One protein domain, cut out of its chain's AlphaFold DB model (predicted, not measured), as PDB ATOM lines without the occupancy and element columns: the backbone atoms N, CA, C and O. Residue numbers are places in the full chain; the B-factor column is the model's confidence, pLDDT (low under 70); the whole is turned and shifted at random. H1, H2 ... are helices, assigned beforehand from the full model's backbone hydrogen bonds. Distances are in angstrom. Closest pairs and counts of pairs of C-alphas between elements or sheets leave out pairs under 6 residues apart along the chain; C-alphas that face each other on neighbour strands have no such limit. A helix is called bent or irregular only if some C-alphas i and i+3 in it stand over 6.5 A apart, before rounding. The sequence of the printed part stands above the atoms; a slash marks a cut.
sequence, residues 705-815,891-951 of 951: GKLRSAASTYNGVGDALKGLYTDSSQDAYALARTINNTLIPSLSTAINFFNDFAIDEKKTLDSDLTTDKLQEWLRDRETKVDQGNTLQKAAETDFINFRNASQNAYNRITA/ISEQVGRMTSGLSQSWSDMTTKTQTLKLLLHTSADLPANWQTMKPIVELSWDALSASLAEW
ATOM      1  N   GLY A 705      99.577  98.756 110.562       89.94
ATOM      2  CA  GLY A 705      98.195  98.273 110.556       89.94
ATOM      3  C   GLY A 705      97.377  98.849 109.401       89.94
ATOM      4  O   GLY A 705      96.781  98.089 108.643       89.94
ATOM      5  N   LYS A 706      97.414 100.172 109.201       89.06
ATOM      6  CA  LYS A 706      96.720 100.842 108.086       89.06
ATOM      7  C   LYS A 706      97.218 100.369 106.719       89.06
ATOM      8  O   LYS A 706      96.407 100.150 105.821       89.06
ATOM      9  N   LEU A 707      98.526 100.155 106.571       91.00
ATOM     10  CA  LEU A 707      99.096  99.619 105.330       91.00
ATOM     11  C   LEU A 707      98.690  98.163 105.086       91.00
ATOM     12  O   LEU A 707      98.321  97.808 103.970       91.00
ATOM     13  N   ARG A 708      98.669  97.324 106.125       93.38
ATOM     14  CA  ARG A 708      98.150  95.952 106.009       93.38
ATOM     15  C   ARG A 708      96.667  95.927 105.649       93.38
ATOM     16  O   ARG A 708      96.271  95.097 104.836       93.38
ATOM     17  N   SER A 709      95.870  96.851 106.186       91.44
ATOM     18  CA  SER A 709      94.470  97.014 105.781       91.44
ATOM     19  C   SER A 709      94.357  97.378 104.300       91.44
ATOM     20  O   SER A 709      93.605  96.724 103.588       91.44
ATOM     21  N   ALA A 710      95.168  98.319 103.802       89.56
ATOM     22  CA  ALA A 710      95.249  98.627 102.370       89.56
ATOM     23  C   ALA A 710      95.616  97.406 101.513       89.56
ATOM     24  O   ALA A 710      94.997  97.159 100.481       89.56
ATOM     25  N   ALA A 711      96.601  96.618 101.948       92.44
ATOM     26  CA  ALA A 711      96.978  95.391 101.257       92.44
ATOM     27  C   ALA A 711      95.837  94.359 101.252       92.44
ATOM     28  O   ALA A 711      95.616  93.688 100.247       92.44
ATOM     29  N   SER A 712      95.086  94.250 102.352       93.38
ATOM     30  CA  SER A 712      93.898  93.396 102.427       93.38
ATOM     31  C   SER A 712      92.802  93.862 101.471       93.38
ATOM     32  O   SER A 712      92.190  93.025 100.811       93.38
ATOM     33  N   THR A 713      92.576  95.172 101.354       91.12
ATOM     34  CA  THR A 713      91.624  95.733 100.388       91.12
ATOM     35  C   THR A 713      92.048  95.416  98.954       91.12
ATOM     36  O   THR A 713      91.220  94.964  98.170       91.12
ATOM     37  N   TYR A 714      93.339  95.529  98.616       89.94
ATOM     38  CA  TYR A 714      93.837  95.108  97.301       89.94
ATOM     39  C   TYR A 714      93.669  93.608  97.030       89.94
ATOM     40  O   TYR A 714      93.329  93.233  95.912       89.94
ATOM     41  N   ASN A 715      93.843  92.741  98.032       91.81
ATOM     42  CA  ASN A 715      93.521  91.321  97.870       91.81
ATOM     43  C   ASN A 715      92.024  91.108  97.593       91.81
ATOM     44  O   ASN A 715      91.688  90.357  96.683       91.81
ATOM     45  N   GLY A 716      91.138  91.811  98.311       88.81
ATOM     46  CA  GLY A 716      89.689  91.753  98.083       88.81
ATOM     47  C   GLY A 716      89.281  92.236  96.687       88.81
ATOM     48  O   GLY A 716      88.466  91.597  96.023       88.81
ATOM     49  N   VAL A 717      89.917  93.303  96.194       86.19
ATOM     50  CA  VAL A 717      89.785  93.773  94.805       86.19
ATOM     51  C   VAL A 717      90.251  92.696  93.818       86.19
ATOM     52  O   VAL A 717      89.569  92.412  92.832       86.19
ATOM     53  N   GLY A 718      91.386  92.052  94.101       86.94
ATOM     54  CA  GLY A 718      91.903  90.939  93.309       86.94
ATOM     55  C   GLY A 718      90.932  89.761  93.233       86.94
ATOM     56  O   GLY A 718      90.741  89.198  92.152       86.94
ATOM     57  N   ASP A 719      90.291  89.402  94.346       88.06
ATOM     58  CA  ASP A 719      89.277  88.345  94.413       88.06
ATOM     59  C   ASP A 719      88.011  88.714  93.630       88.06
ATOM     60  O   ASP A 719      87.510  87.895  92.859       88.06
ATOM     61  N   ALA A 720      87.527  89.951  93.763       82.00
ATOM     62  CA  ALA A 720      86.325  90.427  93.078       82.00
ATOM     63  C   ALA A 720      86.479  90.474  91.545       82.00
ATOM     64  O   ALA A 720      85.519  90.238  90.814       82.00
ATOM     65  N   LEU A 721      87.691  90.737  91.046       80.81
ATOM     66  CA  LEU A 721      87.990  90.773  89.607       80.81
ATOM     67  C   LEU A 721      88.364  89.404  89.026       80.81
ATOM     68  O   LEU A 721      88.481  89.249  87.806       80.81
ATOM     69  N   LYS A 722      88.561  88.395  89.876       83.12
ATOM     70  CA  LYS A 722      89.027  87.071  89.470       83.12
ATOM     71  C   LYS A 722      87.996  86.379  88.577       83.12
ATOM     72  O   LYS A 722      86.869  86.121  88.983       83.12
ATOM     73  N   GLY A 723      88.403  86.045  87.353       69.44
ATOM     74  CA  GLY A 723      87.529  85.425  86.349       69.44
ATOM     75  C   GLY A 723      86.688  86.414  85.533       69.44
ATOM     76  O   GLY A 723      86.088  85.995  84.548       69.44
ATOM     77  N   LEU A 724      86.686  87.703  85.896       73.31
ATOM     78  CA  LEU A 724      86.151  88.790  85.069       73.31
ATOM     79  C   LEU A 724      87.280  89.461  84.277       73.31
ATOM     80  O   LEU A 724      87.212  89.531  83.055       73.31
ATOM     81  N   TYR A 725      88.350  89.872  84.967       78.94
ATOM     82  CA  TYR A 725      89.509  90.548  84.382       78.94
ATOM     83  C   TYR A 725      90.804  90.072  85.051       78.94
ATOM     84  O   TYR A 725      91.236  90.601  86.077       78.94
ATOM     85  N   THR A 726      91.417  89.040  84.466       80.81
ATOM     86  CA  THR A 726      92.594  88.351  85.025       80.81
ATOM     87  C   THR A 726      93.772  89.292  85.274       80.81
ATOM     88  O   THR A 726      94.410  89.186  86.318       80.81
ATOM     89  N   ASP A 727      94.029  90.235  84.371       78.19
ATOM     90  CA  ASP A 727      95.178  91.139  84.475       78.19
ATOM     91  C   ASP A 727      95.010  92.124  85.643       78.19
ATOM     92  O   ASP A 727      95.889  92.237  86.493       78.19
ATOM     93  N   SER A 728      93.837  92.750  85.768       79.06
ATOM     94  CA  SER A 728      93.518  93.664  86.877       79.06
ATOM     95  C   SER A 728      93.458  92.957  88.234       79.06
ATOM     96  O   SER A 728      93.844  93.517  89.260       79.06
ATOM     97  N   SER A 729      93.024  91.694  88.245       83.56
ATOM     98  CA  SER A 729      93.101  90.832  89.427       83.56
ATOM     99  C   SER A 729      94.559  90.590  89.848       83.56
ATOM    100  O   SER A 729      94.903  90.737  91.022       83.56
ATOM    101  N   GLN A 730      95.445  90.280  88.892       87.00
ATOM    102  CA  GLN A 730      96.874  90.078  89.153       87.00
ATOM    103  C   GLN A 730      97.578  91.349  89.632       87.00
ATOM    104  O   GLN A 730      98.390  91.260  90.558       87.00
ATOM    105  N   ASP A 731      97.246  92.508  89.062       84.19
ATOM    106  CA  ASP A 731      97.784  93.804  89.487       84.19
ATOM    107  C   ASP A 731      97.422  94.101  90.947       84.19
ATOM    108  O   ASP A 731      98.282  94.483  91.742       84.19
ATOM    109  N   ALA A 732      96.173  93.843  91.342       86.50
ATOM    110  CA  ALA A 732      95.726  94.031  92.718       86.50
ATOM    111  C   ALA A 732      96.474  93.106  93.701       86.50
ATOM    112  O   ALA A 732      96.986  93.563  94.726       86.50
ATOM    113  N   TYR A 733      96.665  91.826  93.359       91.50
ATOM    114  CA  TYR A 733      97.502  90.928  94.167       91.50
ATOM    115  C   TYR A 733      98.981  91.329  94.181       91.50
ATOM    116  O   TYR A 733      99.690  91.077  95.161       91.50
ATOM    117  N   ALA A 734      99.496  91.892  93.087       90.19
ATOM    118  CA  ALA A 734     100.854  92.415  93.038       90.19
ATOM    119  C   ALA A 734     101.000  93.612  93.985       90.19
ATOM    120  O   ALA A 734     101.940  93.632  94.772       90.19
ATOM    121  N   LEU A 735     100.031  94.527  94.015       90.56
ATOM    122  CA  LEU A 735     100.018  95.675  94.924       90.56
ATOM    123  C   LEU A 735      99.941  95.272  96.393       90.56
ATOM    124  O   LEU A 735     100.716  95.774  97.208       90.56
ATOM    125  N   ALA A 736      99.073  94.320  96.731       92.75
ATOM    126  CA  ALA A 736      99.009  93.770  98.080       92.75
ATOM    127  C   ALA A 736     100.350  93.149  98.512       92.75
ATOM    128  O   ALA A 736     100.776  93.305  99.662       92.75
ATOM    129  N   ARG A 737     101.048  92.473  97.587       92.44
ATOM    130  CA  ARG A 737     102.400  91.947  97.826       92.44
ATOM    131  C   ARG A 737     103.430  93.059  97.967       92.44
ATOM    132  O   ARG A 737     104.211  92.991  98.905       92.44
ATOM    133  N   THR A 738     103.417  94.082  97.116       92.19
ATOM    134  CA  THR A 738     104.337  95.228  97.205       92.19
ATOM    135  C   THR A 738     104.204  95.939  98.548       92.19
ATOM    136  O   THR A 738     105.213  96.229  99.187       92.19
ATOM    137  N   ILE A 739     102.978  96.154  99.038       92.56
ATOM    138  CA  ILE A 739     102.773  96.757 100.360       92.56
ATOM    139  C   ILE A 739     103.407  95.893 101.458       92.56
ATOM    140  O   ILE A 739     104.169  96.400 102.279       92.56
ATOM    141  N   ASN A 740     103.112  94.590 101.476       94.69
ATOM    142  CA  ASN A 740     103.550  93.700 102.555       94.69
ATOM    143  C   ASN A 740     105.039  93.339 102.504       94.69
ATOM    144  O   ASN A 740     105.665  93.211 103.554       94.69
ATOM    145  N   ASN A 741     105.594  93.165 101.306       94.56
ATOM    146  CA  ASN A 741     106.920  92.584 101.099       94.56
ATOM    147  C   ASN A 741     107.989  93.625 100.759       94.56
ATOM    148  O   ASN A 741     109.171  93.308 100.848       94.56
ATOM    149  N   THR A 742     107.593  94.840 100.377       92.50
ATOM    150  CA  THR A 742     108.526  95.896  99.968       92.50
ATOM    151  C   THR A 742     108.324  97.149 100.809       92.50
ATOM    152  O   THR A 742     109.194  97.486 101.604       92.50
ATOM    153  N   LEU A 743     107.146  97.774 100.730       90.00
ATOM    154  CA  LEU A 743     106.898  99.082 101.341       90.00
ATOM    155  C   LEU A 743     106.929  99.049 102.877       90.00
ATOM    156  O   LEU A 743     107.614  99.853 103.500       90.00
ATOM    157  N   ILE A 744     106.200  98.122 103.511       94.38
ATOM    158  CA  ILE A 744     106.234  97.978 104.976       94.38
ATOM    159  C   ILE A 744     107.658  97.643 105.460       94.38
ATOM    160  O   ILE A 744     108.097  98.280 106.422       94.38
ATOM    161  N   PRO A 745     108.391  96.688 104.851       96.00
ATOM    162  CA  PRO A 745     109.777  96.409 105.218       96.00
ATOM    163  C   PRO A 745     110.737  97.590 105.062       96.00
ATOM    164  O   PRO A 745     111.509  97.839 105.988       96.00
ATOM    165  N   SER A 746     110.697  98.338 103.955       91.06
ATOM    166  CA  SER A 746     111.622  99.460 103.744       91.06
ATOM    167  C   SER A 746     111.335 100.626 104.683       91.06
ATOM    168  O   SER A 746     112.251 101.107 105.353       91.06
ATOM    169  N   LEU A 747     110.060 100.985 104.861       91.94
ATOM    170  CA  LEU A 747     109.636 101.963 105.866       91.94
ATOM    171  C   LEU A 747     110.001 101.512 107.284       91.94
ATOM    172  O   LEU A 747     110.507 102.306 108.067       91.94
ATOM    173  N   SER A 748     109.813 100.230 107.610       95.00
ATOM    174  CA  SER A 748     110.222  99.697 108.916       95.00
ATOM    175  C   SER A 748     111.724  99.730 109.111       95.00
ATOM    176  O   SER A 748     112.162 100.026 110.209       95.00
ATOM    177  N   THR A 749     112.510  99.469 108.072       94.38
ATOM    178  CA  THR A 749     113.968  99.551 108.163       94.38
ATOM    179  C   THR A 749     114.402 100.988 108.443       94.38
ATOM    180  O   THR A 749     115.179 101.210 109.364       94.38
ATOM    181  N   ALA A 750     113.854 101.966 107.717       92.19
ATOM    182  CA  ALA A 750     114.178 103.378 107.915       92.19
ATOM    183  C   ALA A 750     113.707 103.909 109.283       92.19
ATOM    184  O   ALA A 750     114.480 104.553 109.988       92.19
ATOM    185  N   ILE A 751     112.463 103.619 109.677       92.81
ATOM    186  CA  ILE A 751     111.875 104.108 110.934       92.81
ATOM    187  C   ILE A 751     112.507 103.419 112.144       92.81
ATOM    188  O   ILE A 751     112.852 104.099 113.106       92.81
ATOM    189  N   ASN A 752     112.724 102.099 112.098       93.44
ATOM    190  CA  ASN A 752     113.395 101.396 113.192       93.44
ATOM    191  C   ASN A 752     114.841 101.877 113.333       93.44
ATOM    192  O   ASN A 752     115.276 102.115 114.450       93.44
ATOM    193  N   PHE A 753     115.557 102.094 112.223       95.31
ATOM    194  CA  PHE A 753     116.900 102.670 112.279       95.31
ATOM    195  C   PHE A 753     116.890 104.069 112.904       95.31
ATOM    196  O   PHE A 753     117.753 104.381 113.717       95.31
ATOM    197  N   PHE A 754     115.901 104.906 112.574       94.50
ATOM    198  CA  PHE A 754     115.781 106.229 113.183       94.50
ATOM    199  C   PHE A 754     115.449 106.148 114.681       94.50
ATOM    200  O   PHE A 754     115.954 106.938 115.474       94.50
ATOM    201  N   ASN A 755     114.645 105.166 115.083       93.00
ATOM    202  CA  ASN A 755     114.341 104.921 116.487       93.00
ATOM    203  C   ASN A 755     115.576 104.429 117.256       93.00
ATOM    204  O   ASN A 755     115.878 104.955 118.322       93.00
ATOM    205  N   ASP A 756     116.326 103.479 116.696       92.44
ATOM    206  CA  ASP A 756     117.580 102.989 117.277       92.44
ATOM    207  C   ASP A 756     118.604 104.125 117.388       92.44
ATOM    208  O   ASP A 756     119.244 104.286 118.426       92.44
ATOM    209  N   PHE A 757     118.691 104.976 116.362       93.00
ATOM    210  CA  PHE A 757     119.493 106.194 116.391       93.00
ATOM    211  C   PHE A 757     119.062 107.134 117.527       93.00
ATOM    212  O   PHE A 757     119.902 107.545 118.318       93.00
ATOM    213  N   ALA A 758     117.768 107.433 117.672       91.19
ATOM    214  CA  ALA A 758     117.268 108.291 118.749       91.19
ATOM    215  C   ALA A 758     117.551 107.712 120.153       91.19
ATOM    216  O   ALA A 758     117.911 108.453 121.072       91.19
ATOM    217  N   ILE A 759     117.445 106.388 120.315       87.81
ATOM    218  CA  ILE A 759     117.784 105.681 121.557       87.81
ATOM    219  C   ILE A 759     119.288 105.772 121.848       87.81
ATOM    220  O   ILE A 759     119.676 106.031 122.991       87.81
ATOM    221  N   ASP A 760     120.136 105.578 120.837       88.38
ATOM    222  CA  ASP A 760     121.593 105.683 120.958       88.38
ATOM    223  C   ASP A 760     122.038 107.108 121.315       88.38
ATOM    224  O   ASP A 760     122.895 107.287 122.188       88.38
ATOM    225  N   GLU A 761     121.426 108.122 120.695       87.94
ATOM    226  CA  GLU A 761     121.655 109.534 121.011       87.94
ATOM    227  C   GLU A 761     121.316 109.807 122.480       87.94
ATOM    228  O   GLU A 761     122.157 110.302 123.232       87.94
ATOM    229  N   LYS A 762     120.128 109.384 122.935       85.19
ATOM    230  CA  LYS A 762     119.714 109.523 124.337       85.19
ATOM    231  C   LYS A 762     120.685 108.828 125.294       85.19
ATOM    232  O   LYS A 762     121.155 109.441 126.248       85.19
ATOM    233  N   LYS A 763     121.041 107.571 125.020       84.25
ATOM    234  CA  LYS A 763     121.965 106.789 125.856       84.25
ATOM    235  C   LYS A 763     123.338 107.452 125.974       84.25
ATOM    236  O   LYS A 763     123.971 107.382 127.029       84.25
ATOM    237  N   THR A 764     123.808 108.073 124.897       81.94
ATOM    238  CA  THR A 764     125.096 108.773 124.883       81.94
ATOM    239  C   THR A 764     125.040 110.034 125.744       81.94
ATOM    240  O   THR A 764     125.934 110.262 126.568       81.94
ATOM    241  N   LEU A 765     123.946 110.788 125.625       78.00
ATOM    242  CA  LEU A 765     123.674 112.012 126.378       78.00
ATOM    243  C   LEU A 765     123.360 111.751 127.868       78.00
ATOM    244  O   LEU A 765     123.654 112.584 128.724       78.00
ATOM    245  N   ASP A 766     122.857 110.569 128.225       76.25
ATOM    246  CA  ASP A 766     122.603 110.194 129.623       76.25
ATOM    247  C   ASP A 766     123.887 110.125 130.472       76.25
ATOM    248  O   ASP A 766     123.828 110.315 131.693       76.25
ATOM    249  N   SER A 767     125.044 109.893 129.842       73.25
ATOM    250  CA  SER A 767     126.349 109.795 130.503       73.25
ATOM    251  C   SER A 767     127.053 111.152 130.663       73.25
ATOM    252  O   SER A 767     126.744 112.116 129.969       73.25
ATOM    253  N   ASP A 768     128.035 111.243 131.568       71.38
ATOM    254  CA  ASP A 768     128.860 112.453 131.681       71.38
ATOM    255  C   ASP A 768     129.612 112.719 130.363       71.38
ATOM    256  O   ASP A 768     130.440 111.902 129.926       71.38
ATOM    257  N   LEU A 769     129.315 113.871 129.748       70.62
ATOM    258  CA  LEU A 769     129.885 114.338 128.483       70.62
ATOM    259  C   LEU A 769     131.258 114.971 128.717       70.62
ATOM    260  O   LEU A 769     131.388 116.141 129.064       70.62
ATOM    261  N   THR A 770     132.301 114.177 128.507       74.31
ATOM    262  CA  THR A 770     133.679 114.665 128.353       74.31
ATOM    263  C   THR A 770     133.935 115.088 126.905       74.31
ATOM    264  O   THR A 770     133.314 114.530 126.000       74.31
ATOM    265  N   THR A 771     134.904 115.972 126.658       69.00
ATOM    266  CA  THR A 771     135.295 116.404 125.300       69.00
ATOM    267  C   THR A 771     135.620 115.237 124.363       69.00
ATOM    268  O   THR A 771     135.139 115.221 123.233       69.00
ATOM    269  N   ASP A 772     136.353 114.225 124.837       75.00
ATOM    270  CA  ASP A 772     136.730 113.065 124.014       75.00
ATOM    271  C   ASP A 772     135.500 112.235 123.607       75.00
ATOM    272  O   ASP A 772     135.321 111.917 122.433       75.00
ATOM    273  N   LYS A 773     134.588 111.974 124.553       75.75
ATOM    274  CA  LYS A 773     133.294 111.326 124.273       75.75
ATOM    275  C   LYS A 773     132.418 112.126 123.308       75.75
ATOM    276  O   LYS A 773     131.745 111.526 122.482       75.75
ATOM    277  N   LEU A 774     132.411 113.458 123.402       75.19
ATOM    278  CA  LEU A 774     131.670 114.335 122.485       75.19
ATOM    279  C   LEU A 774     132.204 114.237 121.050       75.19
ATOM    280  O   LEU A 774     131.420 114.214 120.106       75.19
ATOM    281  N   GLN A 775     133.526 114.159 120.880       77.62
ATOM    282  CA  GLN A 775     134.154 113.995 119.566       77.62
ATOM    283  C   GLN A 775     133.923 112.597 118.979       77.62
ATOM    284  O   GLN A 775     133.653 112.474 117.784       77.62
ATOM    285  N   GLU A 776     134.004 111.551 119.806       82.56
ATOM    286  CA  GLU A 776     133.686 110.177 119.400       82.56
ATOM    287  C   GLU A 776     132.215 110.050 118.986       82.56
ATOM    288  O   GLU A 776     131.916 109.553 117.899       82.56
ATOM    289  N   TRP A 777     131.309 110.592 119.802       85.19
ATOM    290  CA  TRP A 777     129.879 110.631 119.520       85.19
ATOM    291  C   TRP A 777     129.553 111.392 118.236       85.19
ATOM    292  O   TRP A 777     128.798 110.891 117.412       85.19
ATOM    293  N   LEU A 778     130.154 112.565 118.014       83.88
ATOM    294  CA  LEU A 778     129.927 113.344 116.797       83.88
ATOM    295  C   LEU A 778     130.279 112.551 115.529       83.88
ATOM    296  O   LEU A 778     129.562 112.624 114.535       83.88
ATOM    297  N   ARG A 779     131.364 111.771 115.569       81.44
ATOM    298  CA  ARG A 779     131.793 110.936 114.440       81.44
ATOM    299  C   ARG A 779     130.827 109.778 114.171       81.44
ATOM    300  O   ARG A 779     130.545 109.468 113.011       81.44
ATOM    301  N   ASP A 780     130.327 109.147 115.233       86.75
ATOM    302  CA  ASP A 780     129.289 108.113 115.141       86.75
ATOM    303  C   ASP A 780     127.982 108.705 114.588       86.75
ATOM    304  O   ASP A 780     127.391 108.163 113.652       86.75
ATOM    305  N   ARG A 781     127.598 109.888 115.078       88.62
ATOM    306  CA  ARG A 781     126.422 110.641 114.639       88.62
ATOM    307  C   ARG A 781     126.489 111.025 113.159       88.62
ATOM    308  O   ARG A 781     125.513 110.792 112.455       88.62
ATOM    309  N   GLU A 782     127.621 111.534 112.659       84.06
ATOM    310  CA  GLU A 782     127.818 111.815 111.221       84.06
ATOM    311  C   GLU A 782     127.584 110.555 110.369       84.06
ATOM    312  O   GLU A 782     126.803 110.575 109.418       84.06
ATOM    313  N   THR A 783     128.183 109.429 110.768       87.25
ATOM    314  CA  THR A 783     128.065 108.154 110.041       87.25
ATOM    315  C   THR A 783     126.622 107.641 110.024       87.25
ATOM    316  O   THR A 783     126.111 107.212 108.986       87.25
ATOM    317  N   LYS A 784     125.938 107.695 111.173       90.75
ATOM    318  CA  LYS A 784     124.548 107.241 111.299       90.75
ATOM    319  C   LYS A 784     123.567 108.157 110.568       90.75
ATOM    320  O   LYS A 784     122.597 107.649 110.011       90.75
ATOM    321  N   VAL A 785     123.820 109.466 110.501       86.25
ATOM    322  CA  VAL A 785     123.006 110.408 109.713       86.25
ATOM    323  C   VAL A 785     123.092 110.100 108.214       86.25
ATOM    324  O   VAL A 785     122.061 110.061 107.538       86.25
ATOM    325  N   ASP A 786     124.279 109.798 107.686       78.81
ATOM    326  CA  ASP A 786     124.442 109.403 106.277       78.81
ATOM    327  C   ASP A 786     123.739 108.072 105.960       78.81
ATOM    328  O   ASP A 786     123.068 107.921 104.927       78.81
ATOM    329  N   GLN A 787     123.831 107.107 106.879       88.75
ATOM    330  CA  GLN A 787     123.118 105.837 106.766       88.75
ATOM    331  C   GLN A 787     121.594 106.034 106.828       88.75
ATOM    332  O   GLN A 787     120.867 105.463 106.010       88.75
ATOM    333  N   GLY A 788     121.110 106.884 107.737       79.88
ATOM    334  CA  GLY A 788     119.699 107.245 107.876       79.88
ATOM    335  C   GLY A 788     119.130 107.882 106.609       79.88
ATOM    336  O   GLY A 788     118.101 107.432 106.100       79.88
ATOM    337  N   ASN A 789     119.859 108.841 106.027       73.50
ATOM    338  CA  ASN A 789     119.529 109.455 104.737       73.50
ATOM    339  C   ASN A 789     119.418 108.416 103.608       73.50
ATOM    340  O   ASN A 789     118.519 108.483 102.770       73.50
ATOM    341  N   THR A 790     120.313 107.426 103.584       80.88
ATOM    342  CA  THR A 790     120.303 106.369 102.560       80.88
ATOM    343  C   THR A 790     119.084 105.454 102.701       80.88
ATOM    344  O   THR A 790     118.406 105.163 101.711       80.88
ATOM    345  N   LEU A 791     118.765 105.029 103.926       82.44
ATOM    346  CA  LEU A 791     117.605 104.176 104.209       82.44
ATOM    347  C   LEU A 791     116.279 104.900 103.938       82.44
ATOM    348  O   LEU A 791     115.357 104.302 103.382       82.44
ATOM    349  N   GLN A 792     116.194 106.191 104.270       84.88
ATOM    350  CA  GLN A 792     115.032 107.026 103.966       84.88
ATOM    351  C   GLN A 792     114.795 107.130 102.453       84.88
ATOM    352  O   GLN A 792     113.675 106.884 102.005       84.88
ATOM    353  N   LYS A 793     115.837 107.420 101.662       73.44
ATOM    354  CA  LYS A 793     115.738 107.500 100.192       73.44
ATOM    355  C   LYS A 793     115.300 106.181  99.557       73.44
ATOM    356  O   LYS A 793     114.511 106.182  98.610       73.44
ATOM    357  N   ALA A 794     115.782 105.052 100.077       75.94
ATOM    358  CA  ALA A 794     115.350 103.735  99.616       75.94
ATOM    359  C   ALA A 794     113.848 103.516  99.871       75.94
ATOM    360  O   ALA A 794     113.117 103.115  98.967       75.94
ATOM    361  N   ALA A 795     113.364 103.859 101.068       74.19
ATOM    362  CA  ALA A 795     111.952 103.725 101.413       74.19
ATOM    363  C   ALA A 795     111.044 104.686 100.617       74.19
ATOM    364  O   ALA A 795     109.938 104.316 100.221       74.19
ATOM    365  N   GLU A 796     111.519 105.899 100.327       76.75
ATOM    366  CA  GLU A 796     110.842 106.849  99.437       76.75
ATOM    367  C   GLU A 796     110.746 106.320  97.998       76.75
ATOM    368  O   GLU A 796     109.686 106.398  97.376       76.75
ATOM    369  N   THR A 797     111.814 105.698  97.494       72.19
ATOM    370  CA  THR A 797     111.829 105.069  96.165       72.19
ATOM    371  C   THR A 797     110.799 103.939  96.072       72.19
ATOM    372  O   THR A 797     110.014 103.881  95.122       72.19
ATOM    373  N   ASP A 798     110.743 103.066  97.080       77.94
ATOM    374  CA  ASP A 798     109.754 101.984  97.146       77.94
ATOM    375  C   ASP A 798     108.314 102.510  97.223       77.94
ATOM    376  O   ASP A 798     107.408 101.947  96.598       77.94
ATOM    377  N   PHE A 799     108.094 103.609  97.947       81.12
ATOM    378  CA  PHE A 799     106.802 104.288  97.991       81.12
ATOM    379  C   PHE A 799     106.385 104.833  96.619       81.12
ATOM    380  O   PHE A 799     105.252 104.589  96.195       81.12
ATOM    381  N   ILE A 800     107.281 105.529  95.910       70.00
ATOM    382  CA  ILE A 800     107.006 106.072  94.570       70.00
ATOM    383  C   ILE A 800     106.614 104.938  93.612       70.00
ATOM    384  O   ILE A 800     105.606 105.034  92.907       70.00
ATOM    385  N   ASN A 801     107.349 103.823  93.649       74.25
ATOM    386  CA  ASN A 801     107.049 102.640  92.843       74.25
ATOM    387  C   ASN A 801     105.668 102.050  93.170       74.25
ATOM    388  O   ASN A 801     104.886 101.752  92.263       74.25
ATOM    389  N   PHE A 802     105.337 101.919  94.459       81.94
ATOM    390  CA  PHE A 802     104.018 101.468  94.902       81.94
ATOM    391  C   PHE A 802     102.894 102.400  94.426       81.94
ATOM    392  O   PHE A 802     101.891 101.922  93.893       81.94
ATOM    393  N   ARG A 803     103.055 103.721  94.585       80.50
ATOM    394  CA  ARG A 803     102.059 104.723  94.178       80.50
ATOM    395  C   ARG A 803     101.771 104.645  92.679       80.50
ATOM    396  O   ARG A 803     100.607 104.619  92.287       80.50
ATOM    397  N   ASN A 804     102.811 104.541  91.856       70.81
ATOM    398  CA  ASN A 804     102.664 104.434  90.405       70.81
ATOM    399  C   ASN A 804     101.942 103.141  90.000       70.81
ATOM    400  O   ASN A 804     101.003 103.173  89.206       70.81
ATOM    401  N   ALA A 805     102.318 102.004  90.592       73.44
ATOM    402  CA  ALA A 805     101.635 100.737  90.337       73.44
ATOM    403  C   ALA A 805     100.158 100.775  90.787       73.44
ATOM    404  O   ALA A 805      99.286 100.239  90.104       73.44
ATOM    405  N   SER A 806      99.868 101.433  91.913       73.19
ATOM    406  CA  SER A 806      98.514 101.609  92.450       73.19
ATOM    407  C   SER A 806      97.635 102.443  91.519       73.19
ATOM    408  O   SER A 806      96.491 102.068  91.257       73.19
ATOM    409  N   GLN A 807      98.178 103.533  90.972       75.44
ATOM    410  CA  GLN A 807      97.486 104.355  89.983       75.44
ATOM    411  C   GLN A 807      97.191 103.572  88.701       75.44
ATOM    412  O   GLN A 807      96.073 103.627  88.193       75.44
ATOM    413  N   ASN A 808      98.153 102.782  88.220       72.88
ATOM    414  CA  ASN A 808      97.968 101.963  87.024       72.88
ATOM    415  C   ASN A 808      96.842 100.931  87.195       72.88
ATOM    416  O   ASN A 808      96.029 100.757  86.287       72.88
ATOM    417  N   ALA A 809      96.750 100.285  88.362       70.81
ATOM    418  CA  ALA A 809      95.661  99.352  88.655       70.81
ATOM    419  C   ALA A 809      94.294 100.055  88.717       70.81
ATOM    420  O   ALA A 809      93.316  99.543  88.173       70.81
ATOM    421  N   TYR A 810      94.218 101.246  89.323       75.12
ATOM    422  CA  TYR A 810      92.990 102.050  89.352       75.12
ATOM    423  C   TYR A 810      92.522 102.454  87.945       75.12
ATOM    424  O   TYR A 810      91.342 102.298  87.615       75.12
ATOM    425  N   ASN A 811      93.449 102.923  87.104       69.94
ATOM    426  CA  ASN A 811      93.169 103.306  85.718       69.94
ATOM    427  C   ASN A 811      92.653 102.098  84.922       69.94
ATOM    428  O   ASN A 811      91.612 102.173  84.273       69.94
ATOM    429  N   ARG A 812      93.296 100.932  85.068       74.56
ATOM    430  CA  ARG A 812      92.874  99.696  84.395       74.56
ATOM    431  C   ARG A 812      91.492  99.205  84.847       74.56
ATOM    432  O   ARG A 812      90.680  98.807  84.018       74.56
ATOM    433  N   ILE A 813      91.174  99.284  86.138       71.12
ATOM    434  CA  ILE A 813      89.831  98.952  86.647       71.12
ATOM    435  C   ILE A 813      88.786  99.942  86.115       71.12
ATOM    436  O   ILE A 813      87.686  99.539  85.738       71.12
ATOM    437  N   THR A 814      89.135 101.225  86.026       71.75
ATOM    438  CA  THR A 814      88.272 102.265  85.448       71.75
ATOM    439  C   THR A 814      88.023 102.029  83.956       71.75
ATOM    440  O   THR A 814      86.885 102.162  83.506       71.75
ATOM    441  N   ALA A 815      89.039 101.577  83.217       68.00
ATOM    442  CA  ALA A 815      88.923 101.164  81.820       68.00
ATOM    443  C   ALA A 815      87.882 100.055  81.628       68.00
ATOM    444  O   ALA A 815      87.027 100.150  80.749       68.00
ATOM    445  N   ILE A 891      95.599 106.397 101.302       75.75
ATOM    446  CA  ILE A 891      96.698 105.973 102.182       75.75
ATOM    447  C   ILE A 891      98.057 106.316 101.560       75.75
ATOM    448  O   ILE A 891      98.991 106.632 102.294       75.75
ATOM    449  N   SER A 892      98.173 106.351 100.230       71.06
ATOM    450  CA  SER A 892      99.418 106.742  99.554       71.06
ATOM    451  C   SER A 892      99.819 108.194  99.854       71.06
ATOM    452  O   SER A 892     100.997 108.466 100.058       71.06
ATOM    453  N   GLU A 893      98.863 109.114 100.003       74.25
ATOM    454  CA  GLU A 893      99.145 110.495 100.423       74.25
ATOM    455  C   GLU A 893      99.717 110.565 101.845       74.25
ATOM    456  O   GLU A 893     100.624 111.351 102.122       74.25
ATOM    457  N   GLN A 894      99.205 109.728 102.753       76.38
ATOM    458  CA  GLN A 894      99.719 109.628 104.121       76.38
ATOM    459  C   GLN A 894     101.145 109.066 104.131       76.38
ATOM    460  O   GLN A 894     101.998 109.607 104.831       76.38
ATOM    461  N   VAL A 895     101.426 108.044 103.311       73.75
ATOM    462  CA  VAL A 895     102.783 107.489 103.165       73.75
ATOM    463  C   VAL A 895     103.738 108.538 102.598       73.75
ATOM    464  O   VAL A 895     104.826 108.700 103.138       73.75
ATOM    465  N   GLY A 896     103.315 109.300 101.586       72.56
ATOM    466  CA  GLY A 896     104.134 110.361 100.995       72.56
ATOM    467  C   GLY A 896     104.468 111.493 101.971       72.56
ATOM    468  O   GLY A 896     105.608 111.955 102.016       72.56
ATOM    469  N   ARG A 897     103.507 111.912 102.808       74.19
ATOM    470  CA  ARG A 897     103.777 112.876 103.890       74.19
ATOM    471  C   ARG A 897     104.793 112.332 104.893       74.19
ATOM    472  O   ARG A 897     105.701 113.058 105.279       74.19
ATOM    473  N   MET A 898     104.667 111.062 105.270       82.38
ATOM    474  CA  MET A 898     105.585 110.416 106.206       82.38
ATOM    475  C   MET A 898     107.009 110.296 105.637       82.38
ATOM    476  O   MET A 898     107.962 110.647 106.326       82.38
ATOM    477  N   THR A 899     107.182 109.854 104.384       74.19
ATOM    478  CA  THR A 899     108.516 109.746 103.758       74.19
ATOM    479  C   THR A 899     109.172 111.111 103.563       74.19
ATOM    480  O   THR A 899     110.375 111.240 103.786       74.19
ATOM    481  N   SER A 900     108.387 112.140 103.224       69.44
ATOM    482  CA  SER A 900     108.864 113.526 103.148       69.44
ATOM    483  C   SER A 900     109.270 114.064 104.524       69.44
ATOM    484  O   SER A 900     110.343 114.650 104.658       69.44
ATOM    485  N   GLY A 901     108.466 113.798 105.559       73.25
ATOM    486  CA  GLY A 901     108.797 114.131 106.944       73.25
ATOM    487  C   GLY A 901     110.102 113.477 107.397       73.25
ATOM    488  O   GLY A 901     110.964 114.167 107.930       73.25
ATOM    489  N   LEU A 902     110.303 112.187 107.100       75.19
ATOM    490  CA  LEU A 902     111.556 111.480 107.402       75.19
ATOM    491  C   LEU A 902     112.754 112.151 106.722       75.19
ATOM    492  O   LEU A 902     113.793 112.329 107.352       75.19
ATOM    493  N   SER A 903     112.609 112.546 105.455       69.81
ATOM    494  CA  SER A 903     113.668 113.236 104.708       69.81
ATOM    495  C   SER A 903     114.033 114.582 105.342       69.81
ATOM    496  O   SER A 903     115.207 114.892 105.547       69.81
ATOM    497  N   GLN A 904     113.021 115.365 105.727       72.06
ATOM    498  CA  GLN A 904     113.215 116.649 106.401       72.06
ATOM    499  C   GLN A 904     113.904 116.477 107.757       72.06
ATOM    500  O   GLN A 904     114.831 117.227 108.061       72.06
ATOM    501  N   SER A 905     113.502 115.480 108.549       77.38
ATOM    502  CA  SER A 905     114.104 115.214 109.857       77.38
ATOM    503  C   SER A 905     115.569 114.782 109.750       77.38
ATOM    504  O   SER A 905     116.386 115.226 110.555       77.38
ATOM    505  N   TRP A 906     115.937 113.974 108.748       79.25
ATOM    506  CA  TRP A 906     117.343 113.618 108.515       79.25
ATOM    507  C   TRP A 906     118.180 114.794 107.995       79.25
ATOM    508  O   TRP A 906     119.324 114.954 108.417       79.25
ATOM    509  N   SER A 907     117.611 115.664 107.157       65.81
ATOM    510  CA  SER A 907     118.271 116.895 106.695       65.81
ATOM    511  C   SER A 907     118.517 117.901 107.833       65.81
ATOM    512  O   SER A 907     119.612 118.461 107.968       65.81
ATOM    513  N   ASP A 908     117.527 118.078 108.715       72.25
ATOM    514  CA  ASP A 908     117.669 118.861 109.948       72.25
ATOM    515  C   ASP A 908     118.774 118.270 110.839       72.25
ATOM    516  O   ASP A 908     119.636 118.989 111.343       72.25
ATOM    517  N   MET A 909     118.842 116.940 110.941       82.81
ATOM    518  CA  MET A 909     119.904 116.255 111.678       82.81
ATOM    519  C   MET A 909     121.298 116.431 111.088       82.81
ATOM    520  O   MET A 909     122.245 116.618 111.857       82.81
ATOM    521  N   THR A 910     121.450 116.431 109.762       70.88
ATOM    522  CA  THR A 910     122.721 116.783 109.110       70.88
ATOM    523  C   THR A 910     123.151 118.191 109.514       70.88
ATOM    524  O   THR A 910     124.282 118.387 109.958       70.88
ATOM    525  N   THR A 911     122.227 119.153 109.444       66.00
ATOM    526  CA  THR A 911     122.487 120.555 109.800       66.00
ATOM    527  C   THR A 911     122.906 120.681 111.264       66.00
ATOM    528  O   THR A 911     123.980 121.204 111.556       66.00
ATOM    529  N   LYS A 912     122.120 120.113 112.185       77.88
ATOM    530  CA  LYS A 912     122.413 120.104 113.627       77.88
ATOM    531  C   LYS A 912     123.761 119.453 113.945       77.88
ATOM    532  O   LYS A 912     124.482 119.943 114.811       77.88
ATOM    533  N   THR A 913     124.127 118.385 113.235       74.62
ATOM    534  CA  THR A 913     125.413 117.691 113.414       74.62
ATOM    535  C   THR A 913     126.589 118.560 112.952       74.62
ATOM    536  O   THR A 913     127.586 118.662 113.667       74.62
ATOM    537  N   GLN A 914     126.462 119.272 111.826       64.12
ATOM    538  CA  GLN A 914     127.490 120.222 111.374       64.12
ATOM    539  C   GLN A 914     127.613 121.439 112.306       64.12
ATOM    540  O   GLN A 914     128.724 121.856 112.637       64.12
ATOM    541  N   THR A 915     126.492 121.969 112.806       64.31
ATOM    542  CA  THR A 915     126.494 123.040 113.814       64.31
ATOM    543  C   THR A 915     127.193 122.587 115.096       64.31
ATOM    544  O   THR A 915     128.058 123.293 115.610       64.31
ATOM    545  N   LEU A 916     126.898 121.379 115.586       73.44
ATOM    546  CA  LEU A 916     127.550 120.820 116.770       73.44
ATOM    547  C   LEU A 916     129.065 120.648 116.570       73.44
ATOM    548  O   LEU A 916     129.843 120.971 117.469       73.44
ATOM    549  N   LYS A 917     129.497 120.195 115.387       69.25
ATOM    550  CA  LYS A 917     130.916 120.083 115.017       69.25
ATOM    551  C   LYS A 917     131.639 121.420 115.123       69.25
ATOM    552  O   LYS A 917     132.714 121.483 115.722       69.25
ATOM    553  N   LEU A 918     131.036 122.478 114.586       57.03
ATOM    554  CA  LEU A 918     131.570 123.838 114.632       57.03
ATOM    555  C   LEU A 918     131.643 124.372 116.075       57.03
ATOM    556  O   LEU A 918     132.656 124.946 116.483       57.03
ATOM    557  N   LEU A 919     130.600 124.128 116.872       62.81
ATOM    558  CA  LEU A 919     130.520 124.559 118.270       62.81
ATOM    559  C   LEU A 919     131.536 123.832 119.170       62.81
ATOM    560  O   LEU A 919     132.156 124.454 120.032       62.81
ATOM    561  N   LEU A 920     131.786 122.541 118.936       64.25
ATOM    562  CA  LEU A 920     132.802 121.771 119.668       64.25
ATOM    563  C   LEU A 920     134.239 122.232 119.384       64.25
ATOM    564  O   LEU A 920     135.105 122.081 120.243       64.25
ATOM    565  N   HIS A 921     134.503 122.816 118.211       51.88
ATOM    566  CA  HIS A 921     135.815 123.391 117.885       51.88
ATOM    567  C   HIS A 921     136.042 124.770 118.527       51.88
ATOM    568  O   HIS A 921     137.185 125.210 118.644       51.88
ATOM    569  N   THR A 922     134.973 125.454 118.944       42.28
ATOM    570  CA  THR A 922     135.009 126.859 119.388       42.28
ATOM    571  C   THR A 922     134.726 127.044 120.884       42.28
ATOM    572  O   THR A 922     135.169 128.036 121.465       42.28
ATOM    573  N   SER A 923     134.061 126.089 121.546       49.75
ATOM    574  CA  SER A 923     133.679 126.160 122.964       49.75
ATOM    575  C   SER A 923     134.433 125.125 123.818       49.75
ATOM    576  O   SER A 923     134.252 123.920 123.645       49.75
ATOM    577  N   ALA A 924     135.230 125.579 124.794       45.78
ATOM    578  CA  ALA A 924     135.908 124.708 125.768       45.78
ATOM    579  C   ALA A 924     135.007 124.255 126.945       45.78
ATOM    580  O   ALA A 924     135.410 123.378 127.705       45.78
ATOM    581  N   ASP A 925     133.796 124.820 127.085       53.31
ATOM    582  CA  ASP A 925     132.972 124.740 128.307       53.31
ATOM    583  C   ASP A 925     131.628 123.986 128.139       53.31
ATOM    584  O   ASP A 925     130.792 123.997 129.043       53.31
ATOM    585  N   LEU A 926     131.402 123.280 127.020       58.66
ATOM    586  CA  LEU A 926     130.181 122.478 126.777       58.66
ATOM    587  C   LEU A 926     129.842 121.491 127.928       58.66
ATOM    588  O   LEU A 926     128.673 121.415 128.319       58.66
ATOM    589  N   PRO A 927     130.828 120.808 128.553       58.84
ATOM    590  CA  PRO A 927     130.589 119.953 129.721       58.84
ATOM    591  C   PRO A 927     130.057 120.696 130.958       58.84
ATOM    592  O   PRO A 927     129.327 120.108 131.755       58.84
ATOM    593  N   ALA A 928     130.390 121.982 131.132       57.91
ATOM    594  CA  ALA A 928     130.018 122.760 132.317       57.91
ATOM    595  C   ALA A 928     128.535 123.172 132.319       57.91
ATOM    596  O   ALA A 928     127.931 123.284 133.386       57.91
ATOM    597  N   ASN A 929     127.931 123.339 131.137       59.53
ATOM    598  CA  ASN A 929     126.534 123.766 130.980       59.53
ATOM    599  C   ASN A 929     125.564 122.605 130.680       59.53
ATOM    600  O   ASN A 929     124.347 122.806 130.659       59.53
ATOM    601  N   TRP A 930     126.081 121.386 130.475       68.62
ATOM    602  CA  TRP A 930     125.296 120.202 130.107       68.62
ATOM    603  C   TRP A 930     124.157 119.897 131.089       68.62
ATOM    604  O   TRP A 930     123.028 119.663 130.665       68.62
ATOM    605  N   GLN A 931     124.419 119.973 132.397       67.31
ATOM    606  CA  GLN A 931     123.435 119.626 133.433       67.31
ATOM    607  C   GLN A 931     122.160 120.490 133.377       67.31
ATOM    608  O   GLN A 931     121.091 120.034 133.773       67.31
ATOM    609  N   THR A 932     122.251 121.715 132.850       65.44
ATOM    610  CA  THR A 932     121.103 122.624 132.688       65.44
ATOM    611  C   THR A 932     120.310 122.336 131.409       65.44
ATOM    612  O   THR A 932     119.092 122.496 131.394       65.44
ATOM    613  N   MET A 933     120.977 121.905 130.334       69.00
ATOM    614  CA  MET A 933     120.353 121.636 129.027       69.00
ATOM    615  C   MET A 933     119.787 120.218 128.912       69.00
ATOM    616  O   MET A 933     118.801 120.007 128.202       69.00
ATOM    617  N   LYS A 934     120.387 119.266 129.636       75.94
ATOM    618  CA  LYS A 934     120.062 117.837 129.613       75.94
ATOM    619  C   LYS A 934     118.553 117.544 129.643       75.94
ATOM    620  O   LYS A 934     118.099 116.873 128.720       75.94
ATOM    621  N   PRO A 935     117.741 118.108 130.562       72.00
ATOM    622  CA  PRO A 935     116.312 117.785 130.623       72.00
ATOM    623  C   PRO A 935     115.522 118.203 129.374       72.00
ATOM    624  O   PRO A 935     114.546 117.556 129.007       72.00
ATOM    625  N   ILE A 936     115.918 119.299 128.717       69.50
ATOM    626  CA  ILE A 936     115.234 119.811 127.517       69.50
ATOM    627  C   ILE A 936     115.593 118.945 126.308       69.50
ATOM    628  O   ILE A 936     114.724 118.588 125.511       69.50
ATOM    629  N   VAL A 937     116.873 118.585 126.198       76.44
ATOM    630  CA  VAL A 937     117.374 117.712 125.137       76.44
ATOM    631  C   VAL A 937     116.742 116.324 125.256       76.44
ATOM    632  O   VAL A 937     116.166 115.848 124.279       76.44
ATOM    633  N   GLU A 938     116.745 115.719 126.447       79.19
ATOM    634  CA  GLU A 938     116.081 114.435 126.721       79.19
ATOM    635  C   GLU A 938     114.606 114.456 126.313       79.19
ATOM    636  O   GLU A 938     114.154 113.565 125.598       79.19
ATOM    637  N   LEU A 939     113.874 115.513 126.679       75.56
ATOM    638  CA  LEU A 939     112.454 115.644 126.351       75.56
ATOM    639  C   LEU A 939     112.203 115.721 124.836       75.56
ATOM    640  O   LEU A 939     111.194 115.208 124.352       75.56
ATOM    641  N   SER A 940     113.118 116.327 124.073       81.69
ATOM    642  CA  SER A 940     113.022 116.362 122.607       81.69
ATOM    643  C   SER A 940     113.244 114.983 121.971       81.69
ATOM    644  O   SER A 940     112.491 114.595 121.076       81.69
ATOM    645  N   TRP A 941     114.221 114.216 122.463       87.19
ATOM    646  CA  TRP A 941     114.508 112.861 121.985       87.19
ATOM    647  C   TRP A 941     113.436 111.857 122.416       87.19
ATOM    648  O   TRP A 941     113.102 110.958 121.644       87.19
ATOM    649  N   ASP A 942     112.836 112.048 123.592       82.19
ATOM    650  CA  ASP A 942     111.683 111.271 124.049       82.19
ATOM    651  C   ASP A 942     110.449 111.528 123.185       82.19
ATOM    652  O   ASP A 942     109.760 110.580 122.812       82.19
ATOM    653  N   ALA A 943     110.195 112.785 122.808       80.06
ATOM    654  CA  ALA A 943     109.104 113.119 121.898       80.06
ATOM    655  C   ALA A 943     109.298 112.476 120.515       80.06
ATOM    656  O   ALA A 943     108.361 111.887 119.981       80.06
ATOM    657  N   LEU A 944     110.516 112.529 119.962       87.25
ATOM    658  CA  LEU A 944     110.831 111.869 118.692       87.25
ATOM    659  C   LEU A 944     110.685 110.343 118.791       87.25
ATOM    660  O   LEU A 944     110.049 109.734 117.935       87.25
ATOM    661  N   SER A 945     111.243 109.730 119.837       86.25
ATOM    662  CA  SER A 945     111.167 108.278 120.046       86.25
ATOM    663  C   SER A 945     109.721 107.815 120.229       86.25
ATOM    664  O   SER A 945     109.335 106.780 119.696       86.25
ATOM    665  N   ALA A 946     108.893 108.602 120.925       83.75
ATOM    666  CA  ALA A 946     107.465 108.331 121.063       83.75
ATOM    667  C   ALA A 946     106.745 108.368 119.705       83.75
ATOM    668  O   ALA A 946     106.022 107.423 119.396       83.75
ATOM    669  N   SER A 947     106.995 109.391 118.876       85.12
ATOM    670  CA  SER A 947     106.447 109.462 117.512       85.12
ATOM    671  C   SER A 947     106.896 108.283 116.644       85.12
ATOM    672  O   SER A 947     106.101 107.733 115.891       85.12
ATOM    673  N   LEU A 948     108.166 107.870 116.731       88.69
ATOM    674  CA  LEU A 948     108.696 106.744 115.953       88.69
ATOM    675  C   LEU A 948     108.146 105.393 116.436       88.69
ATOM    676  O   LEU A 948     107.935 104.497 115.621       88.69
ATOM    677  N   ALA A 949     107.869 105.251 117.734       85.81
ATOM    678  CA  ALA A 949     107.302 104.041 118.326       85.81
ATOM    679  C   ALA A 949     105.829 103.792 117.948       85.81
ATOM    680  O   ALA A 949     105.328 102.684 118.149       85.81
ATOM    681  N   GLU A 950     105.127 104.790 117.401       84.88
ATOM    682  CA  GLU A 950     103.770 104.623 116.863       84.88
ATOM    683  C   GLU A 950     103.723 103.758 115.582       84.88
ATOM    684  O   GLU A 950     102.650 103.271 115.200       84.88
ATOM    685  N   TRP A 951     104.871 103.549 114.926       90.06
ATOM    686  CA  TRP A 951     105.030 102.709 113.737       90.06
ATOM    687  C   TRP A 951     105.050 101.217 114.071       90.06
ATOM    688  O   TRP A 951     104.321 100.429 113.404       90.06
TER     689      TRP A 951
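Overview. This is residues 705 to 815 and 891 to 951 of the 951 residues of an uncharacterized protein of Wolfiporia cocos (strain MD-104) (UniProt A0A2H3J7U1). A long rod of nearly aligned helices: H2, bent but nearly straight, runs beside H3, H4 packs on H3, and the shorter H1 and H5 pack on H2 toward opposite ends. H2b, H3 and H4 make an up-and-down bundle, each running against the one before. The printed part has 172 residues, 159 of them in five named helices, H1 to H5 in order along the chain, with no named strand; its class is all helix, and it is loose, with a radius of gyration of the C-alphas of 21.4 A and spans of 73 by 23 by 19 A.

Arrangement. H2, residues 726 to 766, one helix by its hydrogen bonds, is bent, with C-alphas 741 and 744 6.7 A apart; its arms are H2a to 741 and H2b from 744. H1, residues 705 to 721, and H2a form a hairpin, closest C-alphas Gly 718 and Ser 729, 4.1 A. H2b and H3, residues 771 to 815, form another, Ser 746 to Ala 795, 4.9 A. H4, residues 891 to 922, touches H3, Thr 899 to Glu 796, 5.7 A, opposite ways at a shallow tilt of 17 degrees. H5, residues 926 to 949, irregular with C-alphas 928 and 931 7.4 A apart, touches H2b, Ser 945 to Asn 755, 5.8 A. O i to N i+4 pairs are within hydrogen-bond range throughout H1, H2a, H2b, H3 and H4, and 15 of 20 in H5.

Along the chain. H3 is 65.4 A long, H4 46.9 A. C-alpha 705 is at (98.195, 98.273, 110.556), C-alpha 949 at (107.302, 104.041, 118.326).

Size, cuts and confidence. Residues 816 to 890 are not printed, a gap of 22.3 A between C-alphas. Residues 917 to 933 are under pLDDT 70.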